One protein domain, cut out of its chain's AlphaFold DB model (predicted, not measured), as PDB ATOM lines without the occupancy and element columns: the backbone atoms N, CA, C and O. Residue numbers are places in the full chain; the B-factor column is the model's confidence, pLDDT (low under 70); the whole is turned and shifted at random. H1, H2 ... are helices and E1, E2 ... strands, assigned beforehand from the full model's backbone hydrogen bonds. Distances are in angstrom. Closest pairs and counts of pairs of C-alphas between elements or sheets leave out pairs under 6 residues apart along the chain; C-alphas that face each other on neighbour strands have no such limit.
ATOM      1  N   THR A  15      38.574  -3.603  12.163       97.31
ATOM      2  CA  THR A  15      39.796  -4.320  12.531       97.31
ATOM      3  C   THR A  15      39.408  -5.685  13.079       97.31
ATOM      4  O   THR A  15      38.821  -5.787  14.157       97.31
ATOM      5  N   VAL A  16      39.720  -6.725  12.316       97.88
ATOM      6  CA  VAL A  16      39.357  -8.115  12.582       97.88
ATOM      7  C   VAL A  16      40.621  -8.904  12.883       97.88
ATOM      8  O   VAL A  16      41.605  -8.786  12.152       97.88
ATOM      9  N   ILE A  17      40.587  -9.723  13.930       98.38
ATOM     10  CA  ILE A  17      41.640 -10.700  14.209       98.38
ATOM     11  C   ILE A  17      41.128 -12.118  13.966       98.38
ATOM     12  O   ILE A  17      40.030 -12.459  14.401       98.38
ATOM     13  N   ASP A  18      41.915 -12.916  13.253       98.38
ATOM     14  CA  ASP A  18      41.658 -14.331  12.975       98.38
ATOM     15  C   ASP A  18      42.596 -15.165  13.855       98.38
ATOM     16  O   ASP A  18      43.811 -15.139  13.655       98.38
ATOM     17  N   LEU A  19      42.050 -15.800  14.893       98.25
ATOM     18  CA  LEU A  19      42.801 -16.471  15.955       98.25
ATOM     19  C   LEU A  19      42.839 -17.977  15.704       98.25
ATOM     20  O   LEU A  19      41.791 -18.622  15.674       98.25
ATOM     21  N   GLY A  20      44.045 -18.534  15.561       96.44
ATOM     22  CA  GLY A  20      44.246 -19.907  15.093       96.44
ATOM     23  C   GLY A  20      43.930 -20.027  13.603       96.44
ATOM     24  O   GLY A  20      43.168 -20.897  13.189       96.44
ATOM     25  N   CYS A  21      44.443 -19.089  12.805       96.62
ATOM     26  CA  CYS A  21      44.035 -18.900  11.413       96.62
ATOM     27  C   CYS A  21      44.557 -19.967  10.432       96.62
ATOM     28  O   CYS A  21      44.204 -19.936   9.246       96.62
ATOM     29  N   GLY A  22      45.455 -20.857  10.871       95.31
ATOM     30  CA  GLY A  22      46.143 -21.825  10.023       95.31
ATOM     31  C   GLY A  22      46.838 -21.140   8.847       95.31
ATOM     32  O   GLY A  22      47.727 -20.309   9.011       95.31
ATOM     33  N   GLU A  23      46.396 -21.438   7.625       95.31
ATOM     34  CA  GLU A  23      46.959 -20.843   6.407       95.31
ATOM     35  C   GLU A  23      46.481 -19.412   6.090       95.31
ATOM     36  O   GLU A  23      46.838 -18.871   5.034       95.31
ATOM     37  N   GLY A  24      45.657 -18.800   6.945       95.31
ATOM     38  CA  GLY A  24      45.141 -17.442   6.748       95.31
ATOM     39  C   GLY A  24      44.087 -17.352   5.639       95.31
ATOM     40  O   GLY A  24      44.066 -16.393   4.863       95.31
ATOM     41  N   ALA A  25      43.221 -18.365   5.519       96.56
ATOM     42  CA  ALA A  25      42.200 -18.437   4.469       96.56
ATOM     43  C   ALA A  25      41.261 -17.217   4.470       96.56
ATOM     44  O   ALA A  25      40.943 -16.686   3.402       96.56
ATOM     45  N   LEU A  26      40.876 -16.721   5.651       95.88
ATOM     46  CA  LEU A  26      40.045 -15.524   5.780       95.88
ATOM     47  C   LEU A  26      40.759 -14.279   5.238       95.88
ATOM     48  O   LEU A  26      40.192 -13.540   4.432       95.88
ATOM     49  N   ALA A  27      42.016 -14.062   5.632       96.00
ATOM     50  CA  ALA A  27      42.808 -12.931   5.156       96.00
ATOM     51  C   ALA A  27      42.987 -12.956   3.629       96.00
ATOM     52  O   ALA A  27      42.849 -11.913   2.976       96.00
ATOM     53  N   LYS A  28      43.218 -14.142   3.046       95.75
ATOM     54  CA  LYS A  28      43.283 -14.349   1.588       95.75
ATOM     55  C   LYS A  28      41.955 -13.997   0.912       95.75
ATOM     56  O   LYS A  28      41.949 -13.218  -0.041       95.75
ATOM     57  N   ALA A  29      40.834 -14.504   1.429       96.12
ATOM     58  CA  ALA A  29      39.504 -14.253   0.876       96.12
ATOM     59  C   ALA A  29      39.137 -12.759   0.899       96.12
ATOM     60  O   ALA A  29      38.722 -12.199  -0.116       96.12
ATOM     61  N   ILE A  30      39.358 -12.085   2.032       95.00
ATOM     62  CA  ILE A  30      39.085 -10.650   2.188       95.00
ATOM     63  C   ILE A  30      39.994  -9.799   1.291       95.00
ATOM     64  O   ILE A  30      39.545  -8.810   0.709       95.00
ATOM     65  N   THR A  31      41.260 -10.188   1.143       92.19
ATOM     66  CA  THR A  31      42.223  -9.486   0.282       92.19
ATOM     67  C   THR A  31      41.911  -9.650  -1.205       92.19
ATOM     68  O   THR A  31      42.107  -8.703  -1.967       92.19
ATOM     69  N   GLY A  32      41.412 -10.822  -1.611       93.62
ATOM     70  CA  GLY A  32      41.041 -11.126  -2.995       93.62
ATOM     71  C   GLY A  32      39.662 -10.611  -3.427       93.62
ATOM     72  O   GLY A  32      39.393 -10.544  -4.629       93.62
ATOM     73  N   ALA A  33      38.790 -10.236  -2.486       94.69
ATOM     74  CA  ALA A  33      37.427  -9.791  -2.772       94.69
ATOM     75  C   ALA A  33      37.371  -8.463  -3.559       94.69
ATOM     76  O   ALA A  33      38.157  -7.540  -3.325       94.69
ATOM     77  N   LYS A  34      36.399  -8.348  -4.478       94.06
ATOM     78  CA  LYS A  34      36.155  -7.152  -5.305       94.06
ATOM     79  C   LYS A  34      34.660  -6.770  -5.286       94.06
ATOM     80  O   LYS A  34      33.849  -7.604  -5.677       94.06
ATOM     81  N   PRO A  35      34.291  -5.534  -4.890       91.25
ATOM     82  CA  PRO A  35      35.163  -4.504  -4.326       91.25
ATOM     83  C   PRO A  35      35.736  -4.944  -2.975       91.25
ATOM     84  O   PRO A  35      35.119  -5.721  -2.247       91.25
ATOM     85  N   ARG A  36      36.928  -4.442  -2.641       89.19
ATOM     86  CA  ARG A  36      37.578  -4.804  -1.382       89.19
ATOM     87  C   ARG A  36      36.733  -4.286  -0.213       89.19
ATOM     88  O   ARG A  36      36.457  -3.082  -0.165       89.19
ATOM     89  N   PRO A  37      36.327  -5.144   0.735       92.81
ATOM     90  CA  PRO A  37      35.571  -4.683   1.884       92.81
ATOM     91  C   PRO A  37      36.465  -3.810   2.773       92.81
ATOM     92  O   PRO A  37      37.682  -3.993   2.844       92.81
ATOM     93  N   LYS A  38      35.858  -2.859   3.492       94.31
ATOM     94  CA  LYS A  38      36.548  -2.019   4.486       94.31
ATOM     95  C   LYS A  38      36.829  -2.816   5.764       94.31
ATOM     96  O   LYS A  38      36.249  -2.538   6.815       94.31
ATOM     97  N   ILE A  39      37.648  -3.854   5.643       95.56
ATOM     98  CA  ILE A  39      38.017  -4.791   6.703       95.56
ATOM     99  C   ILE A  39      39.538  -4.957   6.673       95.56
ATOM    100  O   ILE A  39      40.114  -5.234   5.620       95.56
ATOM    101  N   LYS A  40      40.179  -4.765   7.824       95.62
ATOM    102  CA  LYS A  40      41.603  -5.026   8.059       95.62
ATOM    103  C   LYS A  40      41.688  -6.327   8.850       95.62
ATOM    104  O   LYS A  40      41.201  -6.360   9.974       95.62
ATOM    105  N   VAL A  41      42.235  -7.383   8.252       96.94
ATOM    106  CA  VAL A  41      42.375  -8.695   8.905       96.94
ATOM    107  C   VAL A  41      43.813  -8.868   9.375       96.94
ATOM    108  O   VAL A  41      44.735  -8.691   8.580       96.94
ATOM    109  N   HIS A  42      43.990  -9.232  10.642       97.62
ATOM    110  CA  HIS A  42      45.262  -9.660  11.217       97.62
ATOM    111  C   HIS A  42      45.134 -11.119  11.650       97.62
ATOM    112  O   HIS A  42      44.328 -11.438  12.522       97.62
ATOM    113  N   SER A  43      45.899 -12.002  11.022       98.38
ATOM    114  CA  SER A  43      45.824 -13.440  11.285       98.38
ATOM    115  C   SER A  43      46.926 -13.852  12.256       98.38
ATOM    116  O   SER A  43      48.080 -13.466  12.060       98.38
ATOM    117  N   TYR A  44      46.573 -14.620  13.283       98.06
ATOM    118  CA  TYR A  44      47.484 -15.100  14.318       98.06
ATOM    119  C   TYR A  44      47.416 -16.618  14.438       98.06
ATOM    120  O   TYR A  44      46.331 -17.192  14.539       98.06
ATOM    121  N   ASP A  45      48.579 -17.258  14.474       96.81
ATOM    122  CA  ASP A  45      48.713 -18.700  14.673       96.81
ATOM    123  C   ASP A  45      50.069 -19.022  15.330       96.81
ATOM    124  O   ASP A  45      50.964 -18.178  15.361       96.81
ATOM    125  N   LEU A  46      50.248 -20.240  15.840       94.31
ATOM    126  CA  LEU A  46      51.536 -20.708  16.365       94.31
ATOM    127  C   LEU A  46      52.555 -20.972  15.246       94.31
ATOM    128  O   LEU A  46      53.761 -20.972  15.496       94.31
ATOM    129  N   HIS A  47      52.085 -21.165  14.012       91.06
ATOM    130  CA  HIS A  47      52.927 -21.342  12.834       91.06
ATOM    131  C   HIS A  47      52.541 -20.359  11.726       91.06
ATOM    132  O   HIS A  47      51.367 -20.179  11.430       91.06
ATOM    133  N   ALA A  48      53.531 -19.747  11.068       92.00
ATOM    134  CA  ALA A  48      53.302 -18.829   9.950       92.00
ATOM    135  C   ALA A  48      53.659 -19.493   8.610       92.00
ATOM    136  O   ALA A  48      54.811 -19.425   8.180       92.00
ATOM    137  N   PRO A  49      52.695 -20.129   7.919       87.81
ATOM    138  CA  PRO A  49      52.940 -20.732   6.608       87.81
ATOM    139  C   PRO A  49      53.091 -19.693   5.483       87.81
ATOM    140  O   PRO A  49      53.454 -20.051   4.367       87.81
ATOM    141  N   ASN A  50      52.759 -18.420   5.730       93.38
ATOM    142  CA  ASN A  50      52.900 -17.314   4.780       93.38
ATOM    143  C   ASN A  50      52.899 -15.949   5.499       93.38
ATOM    144  O   ASN A  50      52.585 -15.866   6.683       93.38
ATOM    145  N   GLU A  51      53.196 -14.875   4.762       94.25
ATOM    146  CA  GLU A  51      53.330 -13.501   5.284       94.25
ATOM    147  C   GLU A  51      52.027 -12.876   5.814       94.25
ATOM    148  O   GLU A  51      52.067 -11.849   6.489       94.25
ATOM    149  N   LEU A  52      50.858 -13.467   5.529       94.38
ATOM    150  CA  LEU A  52      49.573 -12.983   6.055       94.38
ATOM    151  C   LEU A  52      49.315 -13.448   7.496       94.38
ATOM    152  O   LEU A  52      48.304 -13.055   8.089       94.38
ATOM    153  N   VAL A  53      50.189 -14.301   8.036       96.88
ATOM    154  CA  VAL A  53      50.064 -14.915   9.358       96.88
ATOM    155  C   VAL A  53      51.178 -14.411  10.266       96.88
ATOM    156  O   VAL A  53      52.362 -14.528   9.959       96.88
ATOM    157  N   THR A  54      50.788 -13.855  11.407       97.56
ATOM    158  CA  THR A  54      51.700 -13.441  12.473       97.56
ATOM    159  C   THR A  54      51.831 -14.566  13.492       97.56
ATOM    160  O   THR A  54      50.824 -15.051  14.003       97.56
ATOM    161  N   VAL A  55      53.063 -14.959  13.822       97.56
ATOM    162  CA  VAL A  55      53.304 -15.978  14.854       97.56
ATOM    163  C   VAL A  55      52.985 -15.409  16.237       97.56
ATOM    164  O   VAL A  55      53.625 -14.447  16.663       97.56
ATOM    165  N   ALA A  56      52.015 -15.991  16.942       96.31
ATOM    166  CA  ALA A  56      51.677 -15.636  18.319       96.31
ATOM    167  C   ALA A  56      50.922 -16.768  19.035       96.31
ATOM    168  O   ALA A  56      50.158 -17.511  18.421       96.31
ATOM    169  N   ASP A  57      51.076 -16.845  20.359       95.62
ATOM    170  CA  ASP A  57      50.138 -17.584  21.203       95.62
ATOM    171  C   ASP A  57      48.844 -16.767  21.328       95.62
ATOM    172  O   ASP A  57      48.849 -15.649  21.839       95.62
ATOM    173  N   ILE A  58      47.720 -17.316  20.870       95.88
ATOM    174  CA  ILE A  58      46.418 -16.638  20.921       95.88
ATOM    175  C   ILE A  58      45.841 -16.532  22.344       95.88
ATOM    176  O   ILE A  58      44.827 -15.867  22.538       95.88
ATOM    177  N   ALA A  59      46.482 -17.148  23.343       95.62
ATOM    178  CA  ALA A  59      46.240 -16.883  24.760       95.62
ATOM    179  C   ALA A  59      47.076 -15.711  25.323       95.62
ATOM    180  O   ALA A  59      46.891 -15.353  26.486       95.62
ATOM    181  N   ASN A  60      47.988 -15.125  24.534       96.31
ATOM    182  CA  ASN A  60      48.802 -13.960  24.894       96.31
ATOM    183  C   ASN A  60      49.230 -13.171  23.636       96.31
ATOM    184  O   ASN A  60      50.358 -13.275  23.146       96.31
ATOM    185  N   LEU A  61      48.302 -12.385  23.098       97.00
ATOM    186  CA  LEU A  61      48.466 -11.607  21.880       97.00
ATOM    187  C   LEU A  61      49.316 -10.348  22.125       97.00
ATOM    188  O   LEU A  61      49.086  -9.620  23.097       97.00
ATOM    189  N   PRO A  62      50.211  -9.979  21.188       96.00
ATOM    190  CA  PRO A  62      50.995  -8.742  21.240       96.00
ATOM    191  C   PRO A  62      50.153  -7.515  20.837       96.00
ATOM    192  O   PRO A  62      50.543  -6.702  19.999       96.00
ATOM    193  N   LEU A  63      48.956  -7.396  21.410       96.94
ATOM    194  CA  LEU A  63      47.967  -6.362  21.128       96.94
ATOM    195  C   LEU A  63      47.574  -5.629  22.408       96.94
ATOM    196  O   LEU A  63      47.627  -6.176  23.512       96.94
ATOM    197  N   ARG A  64      47.161  -4.372  22.252       96.62
ATOM    198  CA  ARG A  64      46.679  -3.546  23.364       96.62
ATOM    199  C   ARG A  64      45.240  -3.910  23.719       96.62
ATOM    200  O   ARG A  64      44.483  -4.398  22.884       96.62
ATOM    201  N   ASP A  65      44.855  -3.608  24.949       95.75
ATOM    202  CA  ASP A  65      43.477  -3.755  25.405       95.75
ATOM    203  C   ASP A  65      42.531  -2.919  24.534       95.75
ATOM    204  O   ASP A  65      42.811  -1.759  24.216       95.75
ATOM    205  N   GLY A  66      41.403  -3.511  24.139       95.19
ATOM    206  CA  GLY A  66      40.368  -2.830  23.361       95.19
ATOM    207  C   GLY A  66      40.815  -2.276  22.001       95.19
ATOM    208  O   GLY A  66      40.213  -1.315  21.520       95.19
ATOM    209  N   SER A  67      41.866  -2.827  21.386       95.62
ATOM    210  CA  SER A  67      42.387  -2.345  20.105       95.62
ATOM    211  C   SER A  67      41.704  -2.916  18.862       95.62
ATOM    212  O   SER A  67      42.014  -2.450  17.766       95.62
ATOM    213  N   VAL A  68      40.825  -3.917  18.989       96.88
ATOM    214  CA  VAL A  68      40.189  -4.584  17.835       96.88
ATOM    215  C   VAL A  68      38.663  -4.514  17.885       96.88
ATOM    216  O   VAL A  68      38.064  -4.374  18.955       96.88
ATOM    217  N   ASP A  69      38.034  -4.604  16.712       97.25
ATOM    218  CA  ASP A  69      36.580  -4.523  16.556       97.25
ATOM    219  C   ASP A  69      35.920  -5.905  16.631       97.25
ATOM    220  O   ASP A  69      34.869  -6.043  17.259       97.25
ATOM    221  N   VAL A  70      36.538  -6.915  16.005       97.88
ATOM    222  CA  VAL A  70      36.035  -8.295  15.965       97.88
ATOM    223  C   VAL A  70      37.182  -9.286  16.159       97.88
ATOM    224  O   VAL A  70      38.228  -9.147  15.524       97.88
ATOM    225  N   ALA A  71      36.979 -10.303  16.992       98.38
ATOM    226  CA  ALA A  71      37.845 -11.477  17.078       98.38
ATOM    227  C   ALA A  71      37.118 -12.720  16.567       98.38
ATOM    228  O   ALA A  71      35.947 -12.914  16.878       98.38
ATOM    229  N   ILE A  72      37.803 -13.556  15.791       98.56
ATOM    230  CA  ILE A  72      37.231 -14.759  15.185       98.56
ATOM    231  C   ILE A  72      38.028 -15.973  15.644       98.56
ATOM    232  O   ILE A  72      39.245 -16.009  15.491       98.56
ATOM    233  N   PHE A  73      37.324 -16.977  16.157       98.31
ATOM    234  CA  PHE A  73      37.827 -18.332  16.337       98.31
ATOM    235  C   PHE A  73      37.106 -19.243  15.348       98.31
ATOM    236  O   PHE A  73      35.917 -19.520  15.506       98.31
ATOM    237  N   CYS A  74      37.808 -19.716  14.322       97.19
ATOM    238  CA  CYS A  74      37.255 -20.662  13.357       97.19
ATOM    239  C   CYS A  74      37.865 -22.044  13.601       97.19
ATOM    240  O   CYS A  74      38.968 -22.317  13.143       97.19
ATOM    241  N   LEU A  75      37.162 -22.904  14.348       94.75
ATOM    242  CA  LEU A  75      37.641 -24.236  14.754       94.75
ATOM    243  C   LEU A  75      38.981 -24.208  15.518       94.75
ATOM    244  O   LEU A  75      39.757 -25.159  15.468       94.75
ATOM    245  N   ALA A  76      39.254 -23.111  16.226       94.50
ATOM    246  CA  ALA A  76      40.555 -22.834  16.831       94.50
ATOM    247  C   ALA A  76      40.628 -23.134  18.339       94.50
ATOM    248  O   ALA A  76      41.718 -23.202  18.905       94.50
ATOM    249  N   LEU A  77      39.495 -23.359  19.020       93.19
ATOM    250  CA  LEU A  77      39.449 -23.592  20.472       93.19
ATOM    251  C   LEU A  77      39.814 -25.042  20.837       93.19
ATOM    252  O   LEU A  77      39.112 -25.715  21.594       93.19
ATOM    253  N   MET A  78      40.882 -25.574  20.244       79.94
ATOM    254  CA  MET A  78      41.310 -26.972  20.390       79.94
ATOM    255  C   MET A  78      42.216 -27.209  21.607       79.94
ATOM    256  O   MET A  78      42.344 -28.346  22.059       79.94
ATOM    257  N   GLY A  79      42.838 -26.156  22.145       79.19
ATOM    258  CA  GLY A  79      43.730 -26.244  23.302       79.19
ATOM    259  C   GLY A  79      42.993 -26.465  24.628       79.19
ATOM    260  O   GLY A  79      41.859 -26.028  24.822       79.19
ATOM    261  N   THR A  80      43.670 -27.083  25.598       80.50
ATOM    262  CA  THR A  80      43.154 -27.260  26.974       80.50
ATOM    263  C   THR A  80      43.010 -25.935  27.735       80.50
ATOM    264  O   THR A  80      42.321 -25.864  28.751       80.50
ATOM    265  N   ASN A  81      43.643 -24.871  27.237       88.06
ATOM    266  CA  ASN A  81      43.604 -23.503  27.745       88.06
ATOM    267  C   ASN A  81      42.655 -22.584  26.949       88.06
ATOM    268  O   ASN A  81      42.830 -21.368  26.994       88.06
ATOM    269  N   TRP A  82      41.651 -23.123  26.247       92.81
ATOM    270  CA  TRP A  82      40.713 -22.333  25.434       92.81
ATOM    271  C   TRP A  82      40.040 -21.180  26.204       92.81
ATOM    272  O   TRP A  82      39.824 -20.114  25.637       92.81
ATOM    273  N   LEU A  83      39.791 -21.338  27.511       92.94
ATOM    274  CA  LEU A  83      39.264 -20.264  28.365       92.94
ATOM    275  C   LEU A  83      40.202 -19.049  28.401       92.94
ATOM    276  O   LEU A  83      39.738 -17.918  28.292       92.94
ATOM    277  N   LYS A  84      41.522 -19.273  28.475       93.44
ATOM    278  CA  LYS A  84      42.521 -18.193  28.413       93.44
ATOM    279  C   LYS A  84      42.541 -17.528  27.040       93.44
ATOM    280  O   LYS A  84      42.673 -16.316  26.969       93.44
ATOM    281  N   MET A  85      42.365 -18.299  25.965       95.94
ATOM    282  CA  MET A  85      42.263 -17.748  24.606       95.94
ATOM    283  C   MET A  85      41.042 -16.828  24.475       95.94
ATOM    284  O   MET A  85      41.139 -15.728  23.943       95.94
ATOM    285  N   VAL A  86      39.893 -17.250  25.012       96.31
ATOM    286  CA  VAL A  86      38.662 -16.445  25.028       96.31
ATOM    287  C   VAL A  86      38.824 -15.193  25.891       96.31
ATOM    288  O   VAL A  86      38.398 -14.115  25.487       96.31
ATOM    289  N   GLU A  87      39.453 -15.307  27.060       95.19
ATOM    290  CA  GLU A  87      39.772 -14.158  27.917       95.19
ATOM    291  C   GLU A  87      40.696 -13.161  27.222       95.19
ATOM    292  O   GLU A  87      40.504 -11.952  27.347       95.19
ATOM    293  N   GLU A  88      41.665 -13.663  26.466       97.06
ATOM    294  CA  GLU A  88      42.600 -12.843  25.717       97.06
ATOM    295  C   GLU A  88      41.923 -12.130  24.542       97.06
ATOM    296  O   GLU A  88      42.094 -10.922  24.364       97.06
ATOM    297  N   ALA A  89      41.054 -12.825  23.805       97.31
ATOM    298  CA  ALA A  89      40.187 -12.197  22.812       97.31
ATOM    299  C   ALA A  89      39.297 -11.121  23.453       97.31
ATOM    300  O   ALA A  89      39.206 -10.001  22.951       97.31
ATOM    301  N   ALA A  90      38.695 -11.417  24.608       96.12
ATOM    302  CA  ALA A  90      37.906 -10.448  25.352       96.12
ATOM    303  C   ALA A  90      38.751  -9.252  25.816       96.12
ATOM    304  O   ALA A  90      38.230  -8.142  25.846       96.12
ATOM    305  N   ARG A  91      40.041  -9.409  26.141       96.12
ATOM    306  CA  ARG A  91      40.938  -8.292  26.490       96.12
ATOM    307  C   ARG A  91      41.144  -7.348  25.303       96.12
ATOM    308  O   ARG A  91      40.951  -6.138  25.443       96.12
ATOM    309  N   VAL A  92      41.498  -7.889  24.138       97.12
ATOM    310  CA  VAL A  92      41.862  -7.087  22.957       97.12
ATOM    311  C   VAL A  92      40.651  -6.510  22.222       97.12
ATOM    312  O   VAL A  92      40.764  -5.452  21.603       97.12
ATOM    313  N   VAL A  93      39.480  -7.149  22.300       96.56
ATOM    314  CA  VAL A  93      38.234  -6.632  21.709       96.56
ATOM    315  C   VAL A  93      37.740  -5.423  22.502       96.56
ATOM    316  O   VAL A  93      37.726  -5.419  23.735       96.56
ATOM    317  N   LYS A  94      37.340  -4.351  21.816       94.50
ATOM    318  CA  LYS A  94      36.786  -3.150  22.462       94.50
ATOM    319  C   LYS A  94      35.406  -3.413  23.072       94.50
ATOM    320  O   LYS A  94      34.702  -4.331  22.665       94.50
ATOM    321  N   TYR A  95      34.985  -2.585  24.026       92.75
ATOM    322  CA  TYR A  95      33.602  -2.624  24.516       92.75
ATOM    323  C   TYR A  95      32.612  -2.416  23.354       92.75
ATOM    324  O   TYR A  95      32.809  -1.513  22.538       92.75
ATOM    325  N   GLY A  96      31.577  -3.256  23.263       92.38
ATOM    326  CA  GLY A  96      30.640  -3.295  22.132       92.38
ATOM    327  C   GLY A  96      31.221  -3.885  20.839       92.38
ATOM    328  O   GLY A  96      30.557  -3.866  19.805       92.38
ATOM    329  N   GLY A  97      32.465  -4.372  20.863       95.50
ATOM    330  CA  GLY A  97      33.029  -5.210  19.808       95.50
ATOM    331  C   GLY A  97      32.509  -6.645  19.892       95.50
ATOM    332  O   GLY A  97      31.776  -7.000  20.819       95.50
ATOM    333  N   GLU A  98      32.894  -7.478  18.929       97.31
ATOM    334  CA  GLU A  98      32.328  -8.821  18.778       97.31
ATOM    335  C   GLU A  98      33.380  -9.935  18.839       97.31
ATOM    336  O   GLU A  98      34.528  -9.762  18.437       97.31
ATOM    337  N   VAL A  99      32.976 -11.099  19.347       98.25
ATOM    338  CA  VAL A  99      33.750 -12.344  19.313       98.25
ATOM    339  C   VAL A  99      32.908 -13.389  18.597       98.25
ATOM    340  O   VAL A  99      31.813 -13.713  19.050       98.25
ATOM    341  N   TRP A 100      33.395 -13.894  17.472       98.19
ATOM    342  CA  TRP A 100      32.702 -14.877  16.647       98.19
ATOM    343  C   TRP A 100      33.391 -16.224  16.769       98.19
ATOM    344  O   TRP A 100      34.613 -16.319  16.647       98.19
ATOM    345  N   ILE A 101      32.611 -17.268  17.016       98.19
ATOM    346  CA  ILE A 101      33.129 -18.606  17.276       98.19
ATOM    347  C   ILE A 101      32.401 -19.589  16.376       98.19
ATOM    348  O   ILE A 101      31.188 -19.759  16.481       98.19
ATOM    349  N   ALA A 102      33.157 -20.250  15.507       96.94
ATOM    350  CA  ALA A 102      32.717 -21.439  14.799       96.94
ATOM    351  C   ALA A 102      33.329 -22.652  15.502       96.94
ATOM    352  O   ALA A 102      34.552 -22.755  15.567       96.94
ATOM    353  N   GLU A 103      32.499 -23.561  16.019       94.88
ATOM    354  CA  GLU A 103      32.982 -24.731  16.760       94.88
ATOM    355  C   GLU A 103      32.181 -25.997  16.430       94.88
ATOM    356  O   GLU A 103      30.985 -25.938  16.127       94.88
ATOM    357  N   ILE A 104      32.847 -27.157  16.456       92.25
ATOM    358  CA  ILE A 104      32.236 -28.443  16.091       92.25
ATOM    359  C   ILE A 104      31.176 -28.823  17.131       92.25
ATOM    360  O   ILE A 104      31.464 -28.908  18.323       92.25
ATOM    361  N   LYS A 105      29.959 -29.152  16.680       90.69
ATOM    362  CA  LYS A 105      28.834 -29.489  17.569       90.69
ATOM    363  C   LYS A 105      29.120 -30.689  18.471       90.69
ATOM    364  O   LYS A 105      28.706 -30.705  19.623       90.69
ATOM    365  N   SER A 106      29.842 -31.687  17.965       88.69
ATOM    366  CA  SER A 106      30.199 -32.878  18.741       88.69
ATOM    367  C   SER A 106      31.233 -32.614  19.837       88.69
ATOM    368  O   SER A 106      31.474 -33.509  20.636       88.69
ATOM    369  N   ARG A 107      31.867 -31.432  19.881       89.50
ATOM    370  CA  ARG A 107      32.812 -31.088  20.950       89.50
ATOM    371  C   ARG A 107      32.130 -30.569  22.206       89.50
ATOM    372  O   ARG A 107      32.767 -30.573  23.251       89.50
ATOM    373  N   PHE A 108      30.873 -30.136  22.146       90.06
ATOM    374  CA  PHE A 108      30.168 -29.725  23.356       90.06
ATOM    375  C   PHE A 108      29.879 -30.957  24.221       90.06
ATOM    376  O   PHE A 108      29.189 -31.890  23.806       90.06
ATOM    377  N   ALA A 109      30.459 -30.982  25.421       83.56
ATOM    378  CA  ALA A 109      30.313 -32.099  26.337       83.56
ATOM    379  C   ALA A 109      28.913 -32.106  26.951       83.56
ATOM    380  O   ALA A 109      28.453 -31.118  27.521       83.56
ATOM    381  N   ARG A 110      28.244 -33.260  26.919       76.12
ATOM    382  CA  ARG A 110      26.989 -33.433  27.651       76.12
ATOM    383  C   ARG A 110      27.287 -33.367  29.151       76.12
ATOM    384  O   ARG A 110      27.964 -34.241  29.691       76.12
ATOM    385  N   THR A 111      26.778 -32.338  29.824       61.75
ATOM    386  CA  THR A 111      26.861 -32.239  31.280       61.75
ATOM    387  C   THR A 111      26.213 -33.479  31.895       61.75
ATOM    388  O   THR A 111      25.087 -33.848  31.555       61.75
ATOM    389  N   LYS A 112      26.916 -34.151  32.814       52.00
ATOM    390  CA  LYS A 112      26.351 -35.231  33.640       52.00
ATOM    391  C   LYS A 112      25.428 -34.639  34.713       52.00
ATOM    392  O   LYS A 112      25.600 -34.886  35.899       52.00
ATOM    393  N   GLN A 156      18.194 -29.236  12.704       65.88
ATOM    394  CA  GLN A 156      19.621 -28.928  12.730       65.88
ATOM    395  C   GLN A 156      19.904 -27.695  13.592       65.88
ATOM    396  O   GLN A 156      21.008 -27.563  14.122       65.88
ATOM    397  N   ASN A 157      18.905 -26.831  13.797       76.12
ATOM    398  CA  ASN A 157      19.020 -25.649  14.630       76.12
ATOM    399  C   ASN A 157      18.842 -25.939  16.130       76.12
ATOM    400  O   ASN A 157      19.017 -25.028  16.945       76.12
ATOM    401  N   ARG A 158      18.575 -27.186  16.536       80.12
ATOM    402  CA  ARG A 158      18.568 -27.570  17.951       80.12
ATOM    403  C   ARG A 158      19.932 -27.294  18.599       80.12
ATOM    404  O   ARG A 158      20.990 -27.389  17.970       80.12
ATOM    405  N   TRP A 159      19.903 -26.902  19.867       83.00
ATOM    406  CA  TRP A 159      21.105 -26.704  20.678       83.00
ATOM    407  C   TRP A 159      21.836 -28.026  20.899       83.00
ATOM    408  O   TRP A 159      21.198 -29.035  21.218       83.00
ATOM    409  N   ALA A 160      23.162 -28.026  20.735       78.56
ATOM    410  CA  ALA A 160      23.970 -29.188  21.080       78.56
ATOM    411  C   ALA A 160      23.998 -29.378  22.608       78.56
ATOM    412  O   ALA A 160      23.857 -28.428  23.385       78.56
ATOM    413  N   ALA A 161      24.164 -30.622  23.062       77.69
ATOM    414  CA  ALA A 161      24.279 -30.904  24.491       77.69
ATOM    415  C   ALA A 161      25.542 -30.227  25.054       77.69
ATOM    416  O   ALA A 161      26.616 -30.424  24.507       77.69
ATOM    417  N   GLY A 162      25.414 -29.429  26.119       83.06
ATOM    418  CA  GLY A 162      26.540 -28.685  26.711       83.06
ATOM    419  C   GLY A 162      26.855 -27.334  26.067       83.06
ATOM    420  O   GLY A 162      27.627 -26.557  26.621       83.06
ATOM    421  N   GLU A 163      26.217 -27.003  24.944       89.81
ATOM    422  CA  GLU A 163      26.427 -25.719  24.268       89.81
ATOM    423  C   GLU A 163      25.986 -24.530  25.140       89.81
ATOM    424  O   GLU A 163      26.632 -23.486  25.168       89.81
ATOM    425  N   GLN A 164      24.931 -24.711  25.937       89.69
ATOM    426  CA  GLN A 164      24.480 -23.714  26.910       89.69
ATOM    427  C   GLN A 164      25.534 -23.440  27.990       89.69
ATOM    428  O   GLN A 164      25.786 -22.283  28.317       89.69
ATOM    429  N   SER A 165      26.210 -24.479  28.486       91.56
ATOM    430  CA  SER A 165      27.304 -24.323  29.449       91.56
ATOM    431  C   SER A 165      28.486 -23.566  28.839       91.56
ATOM    432  O   SER A 165      29.112 -22.761  29.522       91.56
ATOM    433  N   PHE A 166      28.751 -23.759  27.543       93.25
ATOM    434  CA  PHE A 166      29.740 -22.967  26.812       93.25
ATOM    435  C   PHE A 166      29.349 -21.485  26.742       93.25
ATOM    436  O   PHE A 166      30.153 -20.618  27.078       93.25
ATOM    437  N   VAL A 167      28.099 -21.184  26.380       94.25
ATOM    438  CA  VAL A 167      27.582 -19.806  26.362       94.25
ATOM    439  C   VAL A 167      27.660 -19.158  27.749       94.25
ATOM    440  O   VAL A 167      28.024 -17.988  27.857       94.25
ATOM    441  N   GLU A 168      27.364 -19.901  28.814       91.62
ATOM    442  CA  GLU A 168      27.455 -19.423  30.200       91.62
ATOM    443  C   GLU A 168      28.898 -19.153  30.644       91.62
ATOM    444  O   GLU A 168      29.162 -18.117  31.257       91.62
ATOM    445  N   ALA A 169      29.848 -20.019  30.281       92.31
ATOM    446  CA  ALA A 169      31.267 -19.791  30.554       92.31
ATOM    447  C   ALA A 169      31.783 -18.513  29.865       92.31
ATOM    448  O   ALA A 169      32.592 -17.770  30.427       92.31
ATOM    449  N   LEU A 170      31.295 -18.214  28.659       94.38
ATOM    450  CA  LEU A 170      31.606 -16.965  27.958       94.38
ATOM    451  C   LEU A 170      30.903 -15.756  28.590       94.38
ATOM    452  O   LEU A 170      31.507 -14.686  28.703       94.38
ATOM    453  N   ALA A 171      29.673 -15.931  29.076       91.88
ATOM    454  CA  ALA A 171      28.943 -14.890  29.793       91.88
ATOM    455  C   ALA A 171      29.697 -14.418  31.042       91.88
ATOM    456  O   ALA A 171      29.882 -13.210  31.193       91.88
ATOM    457  N   ARG A 172      30.243 -15.345  31.845       89.12
ATOM    458  CA  ARG A 172      31.120 -15.045  33.000       89.12
ATOM    459  C   ARG A 172      32.339 -14.197  32.636       89.12
ATOM    460  O   ARG A 172      32.870 -13.471  33.468       89.12
ATOM    461  N   ARG A 173      32.768 -14.247  31.373       91.25
ATOM    462  CA  ARG A 173      33.903 -13.488  30.816       91.25
ATOM    463  C   ARG A 173      33.472 -12.204  30.106       91.25
ATOM    464  O   ARG A 173      34.231 -11.625  29.332       91.25
ATOM    465  N   GLY A 174      32.248 -11.740  30.356       92.44
ATOM    466  CA  GLY A 174      31.738 -10.489  29.805       92.44
ATOM    467  C   GLY A 174      31.331 -10.558  28.334       92.44
ATOM    468  O   GLY A 174      31.205  -9.505  27.701       92.44
ATOM    469  N   LEU A 175      31.118 -11.757  27.786       95.00
ATOM    470  CA  LEU A 175      30.671 -11.972  26.411       95.00
ATOM    471  C   LEU A 175      29.197 -12.385  26.396       95.00
ATOM    472  O   LEU A 175      28.820 -13.440  26.899       95.00
ATOM    473  N   ARG A 176      28.335 -11.563  25.801       94.25
ATOM    474  CA  ARG A 176      26.898 -11.842  25.702       94.25
ATOM    475  C   ARG A 176      26.565 -12.405  24.330       94.25
ATOM    476  O   ARG A 176      26.864 -11.766  23.328       94.25
ATOM    477  N   LEU A 177      25.896 -13.556  24.286       95.19
ATOM    478  CA  LEU A 177      25.422 -14.138  23.030       95.19
ATOM    479  C   LEU A 177      24.448 -13.174  22.336       95.19
ATOM    480  O   LEU A 177      23.424 -12.795  22.908       95.19
ATOM    481  N   LYS A 178      24.790 -12.779  21.112       93.75
ATOM    482  CA  LYS A 178      24.022 -11.873  20.249       93.75
ATOM    483  C   LYS A 178      23.240 -12.661  19.206       93.75
ATOM    484  O   LYS A 178      22.093 -12.344  18.909       93.75
ATOM    485  N   SER A 179      23.879 -13.680  18.639       93.62
ATOM    486  CA  SER A 179      23.353 -14.466  17.530       93.62
ATOM    487  C   SER A 179      23.900 -15.893  17.588       93.62
ATOM    488  O   SER A 179      25.010 -16.132  18.065       93.62
ATOM    489  N   ARG A 180      23.093 -16.849  17.124       93.69
ATOM    490  CA  ARG A 180      23.462 -18.258  16.990       93.69
ATOM    491  C   ARG A 180      22.932 -18.784  15.666       93.69
ATOM    492  O   ARG A 180      21.739 -18.671  15.391       93.69
ATOM    493  N   ASN A 181      23.793 -19.442  14.899       93.00
ATOM    494  CA  ASN A 181      23.428 -20.147  13.680       93.00
ATOM    495  C   ASN A 181      23.860 -21.617  13.766       93.00
ATOM    496  O   ASN A 181      25.035 -21.953  13.623       93.00
ATOM    497  N   GLY A 182      22.881 -22.495  13.988       90.88
ATOM    498  CA  GLY A 182      23.069 -23.942  14.021       90.88
ATOM    499  C   GLY A 182      22.737 -24.650  12.706       90.88
ATOM    500  O   GLY A 182      22.679 -25.870  12.705       90.88
ATOM    501  N   SER A 183      22.502 -23.948  11.594       90.06
ATOM    502  CA  SER A 183      22.035 -24.578  10.341       90.06
ATOM    503  C   SER A 183      23.009 -25.590   9.726       90.06
ATOM    504  O   SER A 183      22.592 -26.433   8.942       90.06
ATOM    505  N   ASN A 184      24.300 -25.550  10.070       90.38
ATOM    506  CA  ASN A 184      25.258 -26.546   9.601       90.38
ATOM    507  C   ASN A 184      25.192 -27.831  10.451       90.38
ATOM    508  O   ASN A 184      25.085 -27.784  11.678       90.38
ATOM    509  N   LYS A 185      25.297 -29.006   9.815       89.00
ATOM    510  CA  LYS A 185      25.277 -30.304  10.516       89.00
ATOM    511  C   LYS A 185      26.482 -30.502  11.449       89.00
ATOM    512  O   LYS A 185      26.334 -31.123  12.495       89.00
ATOM    513  N   MET A 186      27.654 -29.989  11.081       88.44
ATOM    514  CA  MET A 186      28.927 -30.306  11.739       88.44
ATOM    515  C   MET A 186      29.332 -29.282  12.800       88.44
ATOM    516  O   MET A 186      29.874 -29.659  13.838       88.44
ATOM    517  N   PHE A 187      29.073 -27.996  12.566       92.69
ATOM    518  CA  PHE A 187      29.493 -26.910  13.452       92.69
ATOM    519  C   PHE A 187      28.354 -25.929  13.738       92.69
ATOM    520  O   PHE A 187      27.340 -25.902  13.040       92.69
ATOM    521  N   VAL A 188      28.517 -25.130  14.786       94.81
ATOM    522  CA  VAL A 188      27.652 -23.993  15.122       94.81
ATOM    523  C   VAL A 188      28.457 -22.708  14.989       94.81
ATOM    524  O   VAL A 188      29.656 -22.709  15.265       94.81
ATOM    525  N   LEU A 189      27.805 -21.630  14.557       96.25
ATOM    526  CA  LEU A 189      28.368 -20.285  14.586       96.25
ATOM    527  C   LEU A 189      27.696 -19.487  15.708       96.25
ATOM    528  O   LEU A 189      26.466 -19.449  15.793       96.25
ATOM    529  N   LEU A 190      28.500 -18.884  16.572       96.62
ATOM    530  CA  LEU A 190      28.066 -18.121  17.734       96.62
ATOM    531  C   LEU A 190      28.694 -16.731  17.679       96.62
ATOM    532  O   LEU A 190      29.918 -16.608  17.663       96.62
ATOM    533  N   ASP A 191      27.857 -15.700  17.715       96.31
ATOM    534  CA  ASP A 191      28.304 -14.312  17.744       96.31
ATOM    535  C   ASP A 191      28.066 -13.749  19.140       96.31
ATOM    536  O   ASP A 191      26.928 -13.699  19.619       96.31
ATOM    537  N   PHE A 192      29.128 -13.285  19.783       96.94
ATOM    538  CA  PHE A 192      29.079 -12.652  21.091       96.94
ATOM    539  C   PHE A 192      29.417 -11.170  20.985       96.94
ATOM    540  O   PHE A 192      30.299 -10.775  20.234       96.94
ATOM    541  N   GLU A 193      28.747 -10.350  21.782       95.75
ATOM    542  CA  GLU A 193      29.083  -8.948  22.007       95.75
ATOM    543  C   GLU A 193      29.855  -8.820  23.326       95.75
ATOM    544  O   GLU A 193      29.427  -9.349  24.360       95.75
ATOM    545  N   LYS A 194      30.972  -8.087  23.322       94.81
ATOM    546  CA  LYS A 194      31.681  -7.745  24.555       94.81
ATOM    547  C   LYS A 194      30.915  -6.665  25.310       94.81
ATOM    548  O   LYS A 194      30.896  -5.502  24.912       94.81
ATOM    549  N   VAL A 195      30.351  -7.059  26.445       92.38
ATOM    550  CA  VAL A 195      29.591  -6.182  27.342       92.38
ATOM    551  C   VAL A 195      30.261  -6.002  28.698       92.38
ATOM    552  O   VAL A 195      29.938  -5.059  29.405       92.38
ATOM    553  N   GLY A 196      31.176  -6.890  29.089       83.25
ATOM    554  CA  GLY A 196      31.877  -6.800  30.367       83.25
ATOM    555  C   GLY A 196      33.252  -6.146  30.265       83.25
ATOM    556  O   GLY A 196      33.896  -6.158  29.213       83.25
ATOM    557  N   THR A 197      33.722  -5.600  31.387       74.19
ATOM    558  CA  THR A 197      35.101  -5.107  31.544       74.19
ATOM    559  C   THR A 197      35.770  -5.846  32.699       74.19
ATOM    560  O   THR A 197      35.135  -6.077  33.729       74.19
ATOM    561  N   ARG A 198      37.044  -6.234  32.547       71.56
ATOM    562  CA  ARG A 198      37.824  -6.766  33.675       71.56
ATOM    563  C   ARG A 198      38.052  -5.665  34.708       71.56
ATOM    564  O   ARG A 198      38.483  -4.569  34.363       71.56
ATOM    565  N   CYS A 199      37.814  -5.989  35.969       64.81
ATOM    566  CA  CYS A 199      38.200  -5.198  37.128       64.81
ATOM    567  C   CYS A 199      39.091  -6.039  38.058       64.81
ATOM    568  O   CYS A 199      39.289  -7.233  37.839       64.81
ATOM    569  N   SER A 200      39.617  -5.425  39.118       57.16
ATOM    570  CA  SER A 200      40.478  -6.090  40.107       57.16
ATOM    571  C   SER A 200      39.812  -7.251  40.862       57.16
ATOM    572  O   SER A 200      40.514  -8.021  41.504       57.16
ATOM    573  N   GLN A 201      38.482  -7.370  40.804       57.59
ATOM    574  CA  GLN A 201      37.687  -8.416  41.465       57.59
ATOM    575  C   GLN A 201      36.993  -9.369  40.470       57.59
ATOM    576  O   GLN A 201      36.030 -10.030  40.835       57.59
ATOM    577  N   GLY A 202      37.446  -9.428  39.210       66.56
ATOM    578  CA  GLY A 202      36.863 -10.287  38.169       66.56
ATOM    579  C   GLY A 202      36.202  -9.500  37.034       66.56
ATOM    580  O   GLY A 202      36.501  -8.325  36.816       66.56
ATOM    581  N   PHE A 203      35.318 -10.134  36.262       67.88
ATOM    582  CA  PHE A 203      34.581  -9.455  35.189       67.88
ATOM    583  C   PHE A 203      33.347  -8.730  35.741       67.88
ATOM    584  O   PHE A 203      32.482  -9.337  36.364       67.88
ATOM    585  N   GLN A 204      33.234  -7.429  35.464       69.62
ATOM    586  CA  GLN A 204      32.006  -6.672  35.708       69.62
ATOM    587  C   GLN A 204      31.112  -6.760  34.481       69.62
ATOM    588  O   GLN A 204      31.478  -6.274  33.408       69.62
ATOM    589  N   ILE A 205      29.935  -7.362  34.651       68.69
ATOM    590  CA  ILE A 205      28.960  -7.553  33.577       68.69
ATOM    591  C   ILE A 205      27.789  -6.586  33.808       68.69
ATOM    592  O   ILE A 205      27.254  -6.525  34.924       68.69
ATOM    593  N   PRO A 206      27.373  -5.804  32.794       66.75
ATOM    594  CA  PRO A 206      26.200  -4.957  32.914       66.75
ATOM    595  C   PRO A 206      24.956  -5.826  33.137       66.75
ATOM    596  O   PRO A 206      24.821  -6.891  32.525       66.75
ATOM    597  N   PRO A 207      24.033  -5.391  34.008       64.25
ATOM    598  CA  PRO A 207      22.855  -6.174  34.335       64.25
ATOM    599  C   PRO A 207      21.990  -6.394  33.093       64.25
ATOM    600  O   PRO A 207      21.730  -5.470  32.317       64.25
ATOM    601  N   LYS A 208      21.525  -7.635  32.912       65.31
ATOM    602  CA  LYS A 208      20.532  -7.955  31.883       65.31
ATOM    603  C   LYS A 208      19.218  -7.224  32.215       65.31
ATOM    604  O   LYS A 208      18.868  -7.149  33.396       65.31
ATOM    605  N   PRO A 209      18.498  -6.683  31.218       60.88
ATOM    606  CA  PRO A 209      17.159  -6.158  31.450       60.88
ATOM    607  C   PRO A 209      16.239  -7.275  31.963       60.88
ATOM    608  O   PRO A 209      16.320  -8.411  31.490       60.88
ATOM    609  N   ASP A 210      15.390  -6.961  32.943       64.56
ATOM    610  CA  ASP A 210      14.375  -7.894  33.440       64.56
ATOM    611  C   ASP A 210      13.280  -8.155  32.382       64.56
ATOM    612  O   ASP A 210      13.256  -7.535  31.317       64.56
ATOM    613  N   MET A 211      12.333  -9.056  32.676       54.59
ATOM    614  CA  MET A 211      11.200  -9.348  31.777       54.59
ATOM    615  C   MET A 211      10.338  -8.119  31.428       54.59
ATOM    616  O   MET A 211       9.543  -8.176  30.496       54.59
ATOM    617  N   HIS A 212      10.489  -7.014  32.160       64.31
ATOM    618  CA  HIS A 212       9.787  -5.751  31.955       64.31
ATOM    619  C   HIS A 212      10.704  -4.669  31.354       64.31
ATOM    620  O   HIS A 212      10.346  -3.491  31.361       64.31
ATOM    621  N   GLY A 213      11.893  -5.034  30.860       61.72
ATOM    622  CA  GLY A 213      12.856  -4.114  30.254       61.72
ATOM    623  C   GLY A 213      13.589  -3.203  31.246       61.72
ATOM    624  O   GLY A 213      14.286  -2.281  30.823       61.72
ATOM    625  N   ARG A 214      13.461  -3.425  32.560       64.75
ATOM    626  CA  ARG A 214      14.134  -2.615  33.581       64.75
ATOM    627  C   ARG A 214      15.577  -3.071  33.739       64.75
ATOM    628  O   ARG A 214      15.855  -4.247  33.956       64.75
ATOM    629  N   ILE A 215      16.495  -2.114  33.672       64.88
ATOM    630  CA  ILE A 215      17.929  -2.339  33.859       64.88
ATOM    631  C   ILE A 215      18.280  -1.963  35.302       64.88
ATOM    632  O   ILE A 215      18.062  -0.829  35.735       64.88
ATOM    633  N   SER A 216      18.805  -2.925  36.061       62.97
ATOM    634  CA  SER A 216      19.366  -2.679  37.394       62.97
ATOM    635  C   SER A 216      20.508  -1.648  37.305       62.97
ATOM    636  O   SER A 216      21.252  -1.617  36.334       62.97
ATOM    637  N   LYS A 217      20.686  -0.786  38.316       56.47
ATOM    638  CA  LYS A 217      21.835   0.147  38.359       56.47
ATOM    639  C   LYS A 217      23.132  -0.513  38.849       56.47
ATOM    640  O   LYS A 217      24.174   0.136  38.850       56.47
ATOM    641  N   LYS A 218      23.075  -1.766  39.309       58.31
ATOM    642  CA  LYS A 218      24.218  -2.485  39.880       58.31
ATOM    643  C   LYS A 218      24.760  -3.492  38.869       58.31
ATOM    644  O   LYS A 218      24.020  -4.356  38.402       58.31
ATOM    645  N   PHE A 219      26.048  -3.373  38.567       61.78
ATOM    646  CA  PHE A 219      26.809  -4.415  37.884       61.78
ATOM    647  C   PHE A 219      26.887  -5.638  38.796       61.78
ATOM    648  O   PHE A 219      27.092  -5.495  40.004       61.78
ATOM    649  N   HIS A 220      26.699  -6.822  38.223       61.34
ATOM    650  CA  HIS A 220      26.918  -8.065  38.947       61.34
ATOM    651  C   HIS A 220      28.357  -8.522  38.723       61.34
ATOM    652  O   HIS A 220      28.885  -8.441  37.612       61.34
ATOM    653  N   THR A 221      28.975  -8.965  39.812       56.31
ATOM    654  CA  THR A 221      30.215  -9.740  39.783       56.31
ATOM    655  C   THR A 221      29.748 -11.175  39.970       56.31
ATOM    656  O   THR A 221      29.099 -11.467  40.974       56.31
ATOM    657  N   GLU A 222      29.916 -12.020  38.958       55.09
ATOM    658  CA  GLU A 222      29.647 -13.447  39.132       55.09
ATOM    659  C   GLU A 222      30.855 -14.029  39.868       55.09
ATOM    660  O   GLU A 222      31.969 -13.983  39.348       55.09
ATOM    661  N   ASP A 223      30.644 -14.488  41.106       44.78
ATOM    662  CA  ASP A 223      31.676 -15.184  41.875       44.78
ATOM    663  C   ASP A 223      32.150 -16.411  41.084       44.78
ATOM    664  O   ASP A 223      31.339 -17.117  40.472       44.78
ATOM    665  N   GLU A 224      33.459 -16.672  41.105       50.00
ATOM    666  CA  GLU A 224      34.077 -17.858  40.511       50.00
ATOM    667  C   GLU A 224      33.592 -19.119  41.247       50.00
ATOM    668  O   GLU A 224      34.272 -19.676  42.105       50.00
ATOM    669  N   GLN A 225      32.387 -19.599  40.936       46.16
ATOM    670  CA  GLN A 225      32.052 -20.990  41.199       46.16
ATOM    671  C   GLN A 225      32.939 -21.825  40.283       46.16
ATOM    672  O   GLN A 225      32.761 -21.815  39.064       46.16
ATOM    673  N   GLU A 226      33.899 -22.521  40.892       46.25
ATOM    674  CA  GLU A 226      34.824 -23.459  40.257       46.25
ATOM    675  C   GLU A 226      34.037 -24.664  39.708       46.25
ATOM    676  O   GLU A 226      34.038 -25.774  40.235       46.25
ATOM    677  N   THR A 227      33.259 -24.417  38.661       57.12
ATOM    678  CA  THR A 227      32.728 -25.457  37.789       57.12
ATOM    679  C   THR A 227      33.873 -25.927  36.900       57.12
ATOM    680  O   THR A 227      34.733 -25.132  36.519       57.12
ATOM    681  N   ASP A 228      33.924 -27.222  36.586       71.12
ATOM    682  CA  ASP A 228      34.937 -27.786  35.684       71.12
ATOM    683  C   ASP A 228      34.674 -27.338  34.234       71.12
ATOM    684  O   ASP A 228      34.266 -28.117  33.369       71.12
ATOM    685  N   GLU A 229      34.877 -26.044  33.972       81.62
ATOM    686  CA  GLU A 229      34.668 -25.388  32.681       81.62
ATOM    687  C   GLU A 229      35.622 -25.945  31.617       81.62
ATOM    688  O   GLU A 229      35.334 -25.891  30.422       81.62
ATOM    689  N   LYS A 230      36.744 -26.544  32.034       80.38
ATOM    690  CA  LYS A 230      37.701 -27.175  31.118       80.38
ATOM    691  C   LYS A 230      37.076 -28.353  30.375       80.38
ATOM    692  O   LYS A 230      37.425 -28.576  29.219       80.38
ATOM    693  N   SER A 231      36.133 -29.054  31.007       83.81
ATOM    694  CA  SER A 231      35.438 -30.204  30.427       83.81
ATOM    695  C   SER A 231      34.333 -29.847  29.424       83.81
ATOM    696  O   SER A 231      33.835 -30.744  28.747       83.81
ATOM    697  N   ILE A 232      33.963 -28.563  29.286       87.69
ATOM    698  CA  ILE A 232      32.860 -28.123  28.408       87.69
ATOM    699  C   ILE A 232      33.140 -28.458  26.940       87.69
ATOM    700  O   ILE A 232      32.226 -28.852  26.213       87.69
TER     701      ILE A 232
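Overview. This is residues 15 to 112 and 156 to 232 of the 241 residues of the protein "Ribosomal RNA-processing protein 8" of Dactylellina haptotyla (strain CBS 200.50) (UniProt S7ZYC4). Picture one strongly twisted sheet of seven strands between helices: H2 and H3 cover one face, H1 the other. Past the end of E7 a small hairpin, E8 and E9, continues the chain, and a long link leads from it to H4 beside H3; residues 209 to 214 stick out. The printed part has 175 residues, mixed helices and strands, in the order E1 H1 E2 E3 E4 H2 E5 H3 E6 E7 E8 E9 H4. The large sheet, mixed, runs E3 E2 E1 E4 E5 E7 E6; the whole is compact, radius of gyration of the C-alphas 16.7 A, spanning 47 by 34 by 31 A.

Along the chain. Find C-alpha 15 at (39.796, -4.320, 12.531), where E1, residues 15 to 19, begins. Beside it look for E2, 39 to 45, 19.3 A, then E3, 53 to 55; on its other side E4, 68 to 74, 16.9 A. E5, 93 to 104, 23.3 A, bends by 116 degrees at residue 96; E7, 187 to 194, 22.3 A, and E6, 175 to 181, 16.8 A, complete the sheet. The helices are H1, 25 to 32; H2, 82 to 92, 15.5 A; H3, 163 to 172, 14.6 A; and H4, 229 to 232, ending at C-alpha 232 (32.860, -28.123, 28.408). E8 is residues 197 to 199 and E9 202 to 205.

Arrangement. Start at E4 and E5, parallel, with N 73 and O 100 2.8 A apart. E1 is parallel to E4 (N 17 and O 70, 2.9 A) and to E2 (N 18 and O 42, 2.9 A), and E3 to E2 (N 54 and O 43, 2.8 A). E7 is antiparallel to E5 (N 101 and O 190, 2.8 A) and, as a hairpin, to E6 (N 178 and O 191, 2.8 A). E1, H1, E2 and E4, H2, E5 are strand-helix-strand units, parallel neighbour strands joined through a helix, with right-handed crossovers. H2 is over E4 and E5 at a height of 9.0 A over the sheet; its closest C-alphas to E4 are Val 92 and Val 68, 5.9 A. H3, on the same face, is only just over E6, with 3 of its C-alphas falling there. H1, on the opposite face, is over E2. H3 and H4 only just touch, with 3 pairs of C-alphas within 8 A, the closest Phe 166 and Ile 232, 6.2 A. In the hairpin E8 and E9, N 199 and O 202 are 2.8 A apart. In H1, H2 and H3 every O i to N i+4 pair is within hydrogen-bond range; H4 is too short for one.

Size, cuts and confidence. The C-alphas farthest apart, Asn 50 and His 212, lie 52.3 A from each other. Residues 113 to 155 are not printed, and C-alphas 112 and 156 are 22.9 A apart across the cut. The links E3 to E4 and E9 to H4 are long. Look for pLDDT under 70 at residues 111 to 112, 156 and 199 to 227.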